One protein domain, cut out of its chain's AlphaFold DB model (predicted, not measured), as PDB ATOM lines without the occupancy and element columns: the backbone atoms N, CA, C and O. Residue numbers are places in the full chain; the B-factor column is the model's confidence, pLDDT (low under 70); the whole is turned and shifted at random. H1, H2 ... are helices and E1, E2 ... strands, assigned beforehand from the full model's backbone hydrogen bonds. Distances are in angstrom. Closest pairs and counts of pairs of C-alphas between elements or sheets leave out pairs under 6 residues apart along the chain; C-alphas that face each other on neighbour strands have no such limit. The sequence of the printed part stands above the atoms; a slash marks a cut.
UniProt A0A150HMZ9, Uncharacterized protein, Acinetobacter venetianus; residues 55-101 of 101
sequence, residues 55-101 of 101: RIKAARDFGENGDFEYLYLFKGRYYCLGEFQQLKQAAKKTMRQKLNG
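This is residues 55 to 101 of the 101 residues of an uncharacterized protein of Acinetobacter venetianus (UniProt A0A150HMZ9). A small twisted sheet of three strands, E1, E2 and E3, has one long helix, H1, running off lengthwise from one of its faces; residues 81 to 88 of H1 are near the sheet and residues 89 to 101 stick out as a free arm. The loop of residues 60 to 67 makes the other end of this rod. The printed part has 47 residues, in the order E1, E2, E3, H1; the sheet order is E1, E2, E3, antiparallel, and the class is mixed, helices and strands. It is extended, with a radius of gyration of the C-alphas of 14.9 A and spans of 52 by 16 by 10 A.

E1, residues 55 to 59, and E2, residues 68 to 74, form an antiparallel hairpin at 144 degrees, with N 58 and O 69 within hydrogen-bond range at 2.9 A. E2 and E3, residues 77 to 79, form another at 134 degrees, with N 72 and O 79 at 2.8 A. The three are a meander, each strand the antiparallel neighbour of the one before. The pairing is staggered: E2 pairs with E1 over residues 68 to 72 and with E3 over 72 to 74. H1, residues 81 to 99, is on one face of the sheet, giving two layers, helix and sheet, at a height over the sheet of 11.6 A. It lies over E2 and runs along the strands, at 11 degrees to E2 on the local plane. The closest C-alphas of E2 and H1, those of Tyr 72 and Phe 84, are 6.5 A apart. In H1 every O i to N i+4 pair is within hydrogen-bond range.

E1 begins at C-alpha 55 (24.453, -3.711, -22.714) and is 13.1 A long. E2 measures 19.0 A and E3 6.6 A. H1 measures 27.3 A, from C-alpha 81 (16.506, 2.591, -21.887) to C-alpha 99 (12.018, -4.541, 4.115).

The two C-alphas farthest apart, those of Glu 64 and Gly 101, are 52.5 A apart. The printed part has no cut and no long link. Residues 60 to 67 and 101 have pLDDT under 70.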
ATOM      1  N   ARG A  55      24.968  -4.595 -21.675       86.38
ATOM      2  CA  ARG A  55      24.453  -3.711 -22.714       86.38
ATOM      3  C   ARG A  55      24.859  -4.243 -24.082       86.38
ATOM      4  O   ARG A  55      26.025  -4.582 -24.266       86.38
ATOM      5  N   ILE A  56      23.928  -4.265 -25.024       88.19
ATOM      6  CA  ILE A  56      24.186  -4.595 -26.431       88.19
ATOM      7  C   ILE A  56      23.781  -3.417 -27.311       88.19
ATOM      8  O   ILE A  56      22.877  -2.663 -26.954       88.19
ATOM      9  N   LYS A  57      24.474  -3.239 -28.436       86.56
ATOM     10  CA  LYS A  57      24.042  -2.328 -29.498       86.56
ATOM     11  C   LYS A  57      23.128  -3.124 -30.420       86.56
ATOM     12  O   LYS A  57      23.564  -4.142 -30.950       86.56
ATOM     13  N   ALA A  58      21.886  -2.695 -30.567       83.44
ATOM     14  CA  ALA A  58      20.979  -3.232 -31.565       83.44
ATOM     15  C   ALA A  58      20.873  -2.215 -32.700       83.44
ATOM     16  O   ALA A  58      20.597  -1.040 -32.452       83.44
ATOM     17  N   ALA A  59      21.115  -2.657 -33.932       76.69
ATOM     18  CA  ALA A  59      20.753  -1.864 -35.094       76.69
ATOM     19  C   ALA A  59      19.223  -1.843 -35.167       76.69
ATOM     20  O   ALA A  59      18.593  -2.904 -35.170       76.69
ATOM     21  N   ARG A  60      18.627  -0.654 -35.148       67.81
ATOM     22  CA  ARG A  60      17.223  -0.466 -35.502       67.81
ATOM     23  C   ARG A  60      17.193   0.253 -36.843       67.81
ATOM     24  O   ARG A  60      17.917   1.227 -37.014       67.81
ATOM     25  N   ASP A  61      16.350  -0.214 -37.756       63.00
ATOM     26  CA  ASP A  61      16.042   0.504 -38.993       63.00
ATOM     27  C   ASP A  61      15.150   1.709 -38.661       63.00
ATOM     28  O   ASP A  61      13.934   1.683 -38.833       63.00
ATOM     29  N   PHE A  62      15.751   2.773 -38.131       59.41
ATOM     30  CA  PHE A  62      15.131   4.093 -38.059       59.41
ATOM     31  C   PHE A  62      15.580   4.937 -39.266       59.41
ATOM     32  O   PHE A  62      16.193   5.983 -39.105       59.41
ATOM     33  N   GLY A  63      15.272   4.493 -40.489       55.41
ATOM     34  CA  GLY A  63      15.523   5.281 -41.708       55.41
ATOM     35  C   GLY A  63      16.993   5.679 -41.946       55.41
ATOM     36  O   GLY A  63      17.907   5.066 -41.408       55.41
ATOM     37  N   GLU A  64      17.212   6.694 -42.796       55.12
ATOM     38  CA  GLU A  64      18.499   7.050 -43.440       55.12
ATOM     39  C   GLU A  64      19.670   7.431 -42.511       55.12
ATOM     40  O   GLU A  64      20.791   7.594 -42.987       55.12
ATOM     41  N   ASN A  65      19.467   7.517 -41.196       53.81
ATOM     42  CA  ASN A  65      20.544   7.753 -40.239       53.81
ATOM     43  C   ASN A  65      20.709   6.503 -39.382       53.81
ATOM     44  O   ASN A  65      19.800   6.129 -38.650       53.81
ATOM     45  N   GLY A  66      21.861   5.840 -39.506       58.25
ATOM     46  CA  GLY A  66      22.203   4.612 -38.786       58.25
ATOM     47  C   GLY A  66      22.268   4.805 -37.270       58.25
ATOM     48  O   GLY A  66      23.352   4.807 -36.683       58.25
ATOM     49  N   ASP A  67      21.109   4.925 -36.635       67.19
ATOM     50  CA  ASP A  67      20.964   5.127 -35.206       67.19
ATOM     51  C   ASP A  67      20.791   3.770 -34.522       67.19
ATOM     52  O   ASP A  67      19.732   3.142 -34.483       67.19
ATOM     53  N   PHE A  68      21.900   3.281 -33.977       74.25
ATOM     54  CA  PHE A  68      21.903   2.117 -33.104       74.25
ATOM     55  C   PHE A  68      21.278   2.477 -31.752       74.25
ATOM     56  O   PHE A  68      21.615   3.488 -31.135       74.25
ATOM     57  N   GLU A  69      20.429   1.598 -31.225       83.31
ATOM     58  CA  GLU A  69      19.903   1.736 -29.871       83.31
ATOM     59  C   GLU A  69      20.676   0.829 -28.908       83.31
ATOM     60  O   GLU A  69      20.997  -0.328 -29.199       83.31
ATOM     61  N   TYR A  70      20.982   1.347 -27.719       87.88
ATOM     62  CA  TYR A  70      21.518   0.523 -26.644       87.88
ATOM     63  C   TYR A  70      20.393  -0.212 -25.922       87.88
ATOM     64  O   TYR A  70      19.526   0.412 -25.309       87.88
ATOM     65  N   LEU A  71      20.469  -1.541 -25.898       90.81
ATOM     66  CA  LEU A  71      19.595  -2.366 -25.073       90.81
ATOM     67  C   LEU A  71      20.306  -2.781 -23.789       90.81
ATOM     68  O   LEU A  71      21.477  -3.166 -23.800       90.81
ATOM     69  N   TYR A  72      19.579  -2.749 -22.679       91.00
ATOM     70  CA  TYR A  72      20.088  -2.989 -21.334       91.00
ATOM     71  C   TYR A  72      19.541  -4.304 -20.783       91.00
ATOM     72  O   TYR A  72      18.339  -4.565 -20.831       91.00
ATOM     73  N   LEU A  73      20.425  -5.140 -20.241       90.00
ATOM     74  CA  LEU A  73      20.056  -6.435 -19.678       90.00
ATOM     75  C   LEU A  73      19.373  -6.260 -18.312       90.00
ATOM     76  O   LEU A  73      19.981  -5.779 -17.354       90.00
ATOM     77  N   PHE A  74      18.139  -6.743 -18.182       89.88
ATOM     78  CA  PHE A  74      17.418  -6.834 -16.913       89.88
ATOM     79  C   PHE A  74      16.726  -8.195 -16.783       89.88
ATOM     80  O   PHE A  74      15.993  -8.624 -17.667       89.88
ATOM     81  N   LYS A  75      16.975  -8.916 -15.680       85.88
ATOM     82  CA  LYS A  75      16.396 -10.253 -15.406       85.88
ATOM     83  C   LYS A  75      16.439 -11.236 -16.602       85.88
ATOM     84  O   LYS A  75      15.503 -11.993 -16.825       85.88
ATOM     85  N   GLY A  76      17.535 -11.239 -17.365       85.12
ATOM     86  CA  GLY A  76      17.755 -12.189 -18.464       85.12
ATOM     87  C   GLY A  76      17.193 -11.775 -19.829       85.12
ATOM     88  O   GLY A  76      17.382 -12.521 -20.788       85.12
ATOM     89  N   ARG A  77      16.564 -10.599 -19.949       87.94
ATOM     90  CA  ARG A  77      16.084 -10.031 -21.220       87.94
ATOM     91  C   ARG A  77      16.654  -8.630 -21.441       87.94
ATOM     92  O   ARG A  77      17.045  -7.972 -20.477       87.94
ATOM     93  N   TYR A  78      16.735  -8.212 -22.698       90.12
ATOM     94  CA  TYR A  78      17.221  -6.891 -23.086       90.12
ATOM     95  C   TYR A  78      16.044  -5.950 -23.324       90.12
ATOM     96  O   TYR A  78      15.068  -6.353 -23.948       90.12
ATOM     97  N   TYR A  79      16.157  -4.724 -22.823       89.81
ATOM     98  CA  TYR A  79      15.114  -3.701 -22.885       89.81
ATOM     99  C   TYR A  79      15.692  -2.371 -23.354       89.81
ATOM    100  O   TYR A  79      16.874  -2.091 -23.120       89.81
ATOM    101  N   CYS A  80      14.854  -1.532 -23.955       90.00
ATOM    102  CA  CYS A  80      15.211  -0.149 -24.263       90.00
ATOM    103  C   CYS A  80      15.452   0.648 -22.969       90.00
ATOM    104  O   CYS A  80      15.031   0.248 -21.877       90.00
ATOM    105  N   LEU A  81      16.127   1.798 -23.065       88.44
ATOM    106  CA  LEU A  81      16.506   2.591 -21.887       88.44
ATOM    107  C   LEU A  81      15.301   2.959 -21.003       88.44
ATOM    108  O   LEU A  81      15.378   2.830 -19.779       88.44
ATOM    109  N   GLY A  82      14.192   3.389 -21.612       88.12
ATOM    110  CA  GLY A  82      12.978   3.780 -20.888       88.12
ATOM    111  C   GLY A  82      12.362   2.618 -20.104       88.12
ATOM    112  O   GLY A  82      12.140   2.723 -18.897       88.12
ATOM    113  N   GLU A  83      12.174   1.475 -20.760       90.38
ATOM    114  CA  GLU A  83      11.658   0.250 -20.136       90.38
ATOM    115  C   GLU A  83      12.574  -0.238 -19.005       90.38
ATOM    116  O   GLU A  83      12.117  -0.582 -17.913       90.38
ATOM    117  N   PHE A  84      13.891  -0.210 -19.228       92.12
ATOM    118  CA  PHE A  84      14.879  -0.589 -18.223       92.12
ATOM    119  C   PHE A  84      14.768   0.268 -16.953       92.12
ATOM    120  O   PHE A  84      14.825  -0.256 -15.835       92.12
ATOM    121  N   GLN A  85      14.591   1.584 -17.103       93.06
ATOM    122  CA  GLN A  85      14.430   2.495 -15.969       93.06
ATOM    123  C   GLN A  85      13.148   2.206 -15.184       93.06
ATOM    124  O   GLN A  85      13.204   2.124 -13.952       93.06
ATOM    125  N   GLN A  86      12.023   1.980 -15.870       93.62
ATOM    126  CA  GLN A  86      10.752   1.625 -15.230       93.62
ATOM    127  C   GLN A  86      10.872   0.318 -14.436       93.62
ATOM    128  O   GLN A  86      10.528   0.265 -13.252       93.62
ATOM    129  N   LEU A  87      11.455  -0.721 -15.040       92.44
ATOM    130  CA  LEU A  87      11.671  -2.017 -14.395       92.44
ATOM    131  C   LEU A  87      12.585  -1.912 -13.164       92.44
ATOM    132  O   LEU A  87      12.337  -2.550 -12.134       92.44
ATOM    133  N   LYS A  88      13.627  -1.078 -13.236       91.31
ATOM    134  CA  LYS A  88      14.539  -0.824 -12.113       91.31
ATOM    135  C   LYS A  88      13.835  -0.104 -10.960       91.31
ATOM    136  O   LYS A  88      14.052  -0.462  -9.799       91.31
ATOM    137  N   GLN A  89      12.989   0.881 -11.258       92.88
ATOM    138  CA  GLN A  89      12.204   1.594 -10.246       92.88
ATOM    139  C   GLN A  89      11.175   0.677  -9.579       92.88
ATOM    140  O   GLN A  89      11.103   0.638  -8.348       92.88
ATOM    141  N   ALA A  90      10.447  -0.120 -10.366       92.38
ATOM    142  CA  ALA A  90       9.494  -1.101  -9.856       92.38
ATOM    143  C   ALA A  90      10.174  -2.105  -8.911       92.38
ATOM    144  O   ALA A  90       9.729  -2.294  -7.780       92.38
ATOM    145  N   ALA A  91      11.319  -2.668  -9.313       89.88
ATOM    146  CA  ALA A  91      12.076  -3.596  -8.472       89.88
ATOM    147  C   ALA A  91      12.568  -2.955  -7.164       89.88
ATOM    148  O   ALA A  91      12.513  -3.589  -6.107       89.88
ATOM    149  N   LYS A  92      13.015  -1.691  -7.208       90.56
ATOM    150  CA  LYS A  92      13.419  -0.940  -6.009       90.56
ATOM    151  C   LYS A  92      12.239  -0.726  -5.057       90.56
ATOM    152  O   LYS A  92      12.412  -0.859  -3.847       90.56
ATOM    153  N   LYS A  93      11.049  -0.427  -5.590       91.38
ATOM    154  CA  LYS A  93       9.818  -0.272  -4.802       91.38
ATOM    155  C   LYS A  93       9.423  -1.585  -4.122       91.38
ATOM    156  O   LYS A  93       9.211  -1.583  -2.915       91.38
ATOM    157  N   THR A  94       9.423  -2.700  -4.854       90.88
ATOM    158  CA  THR A  94       9.127  -4.028  -4.290       90.88
ATOM    159  C   THR A  94      10.115  -4.423  -3.192       90.88
ATOM    160  O   THR A  94       9.702  -4.949  -2.165       90.88
ATOM    161  N   MET A  95      11.417  -4.155  -3.367       85.62
ATOM    162  CA  MET A  95      12.405  -4.440  -2.316       85.62
ATOM    163  C   MET A  95      12.182  -3.600  -1.058       85.62
ATOM    164  O   MET A  95      12.251  -4.136   0.039       85.62
ATOM    165  N   ARG A  96      11.865  -2.306  -1.203       84.56
ATOM    166  CA  ARG A  96      11.535  -1.444  -0.056       84.56
ATOM    167  C   ARG A  96      10.294  -1.924   0.695       84.56
ATOM    168  O   ARG A  96      10.293  -1.902   1.914       84.56
ATOM    169  N   GLN A  97       9.266  -2.384  -0.018       83.38
ATOM    170  CA  GLN A  97       8.058  -2.928   0.609       83.38
ATOM    171  C   GLN A  97       8.342  -4.197   1.422       83.38
ATOM    172  O   GLN A  97       7.815  -4.326   2.514       83.38
ATOM    173  N   LYS A  98       9.214  -5.088   0.932       80.31
ATOM    174  CA  LYS A  98       9.624  -6.305   1.658       80.31
ATOM    175  C   LYS A  98      10.524  -6.064   2.875       80.31
ATOM    176  O   LYS A  98      10.718  -6.983   3.651       80.31
ATOM    177  N   LEU A  99      11.156  -4.894   2.978       73.75
ATOM    178  CA  LEU A  99      12.018  -4.541   4.115       73.75
ATOM    179  C   LEU A  99      11.244  -3.849   5.241       73.75
ATOM    180  O   LEU A  99      11.710  -3.839   6.374       73.75
ATOM    181  N   ASN A 100      10.097  -3.253   4.916       70.62
ATOM    182  CA  ASN A 100       9.284  -2.472   5.845       70.62
ATOM    183  C   ASN A 100       8.006  -3.204   6.295       70.62
ATOM    184  O   ASN A 100       7.210  -2.607   7.017       70.62
ATOM    185  N   GLY A 101       7.776  -4.431   5.828       59.03
ATOM    186  CA  GLY A 101       6.658  -5.291   6.221       59.03
ATOM    187  C   GLY A 101       7.178  -6.653   6.627       59.03
ATOM    188  O   GLY A 101       6.600  -7.218   7.574       59.03
TER     189      GLY A 101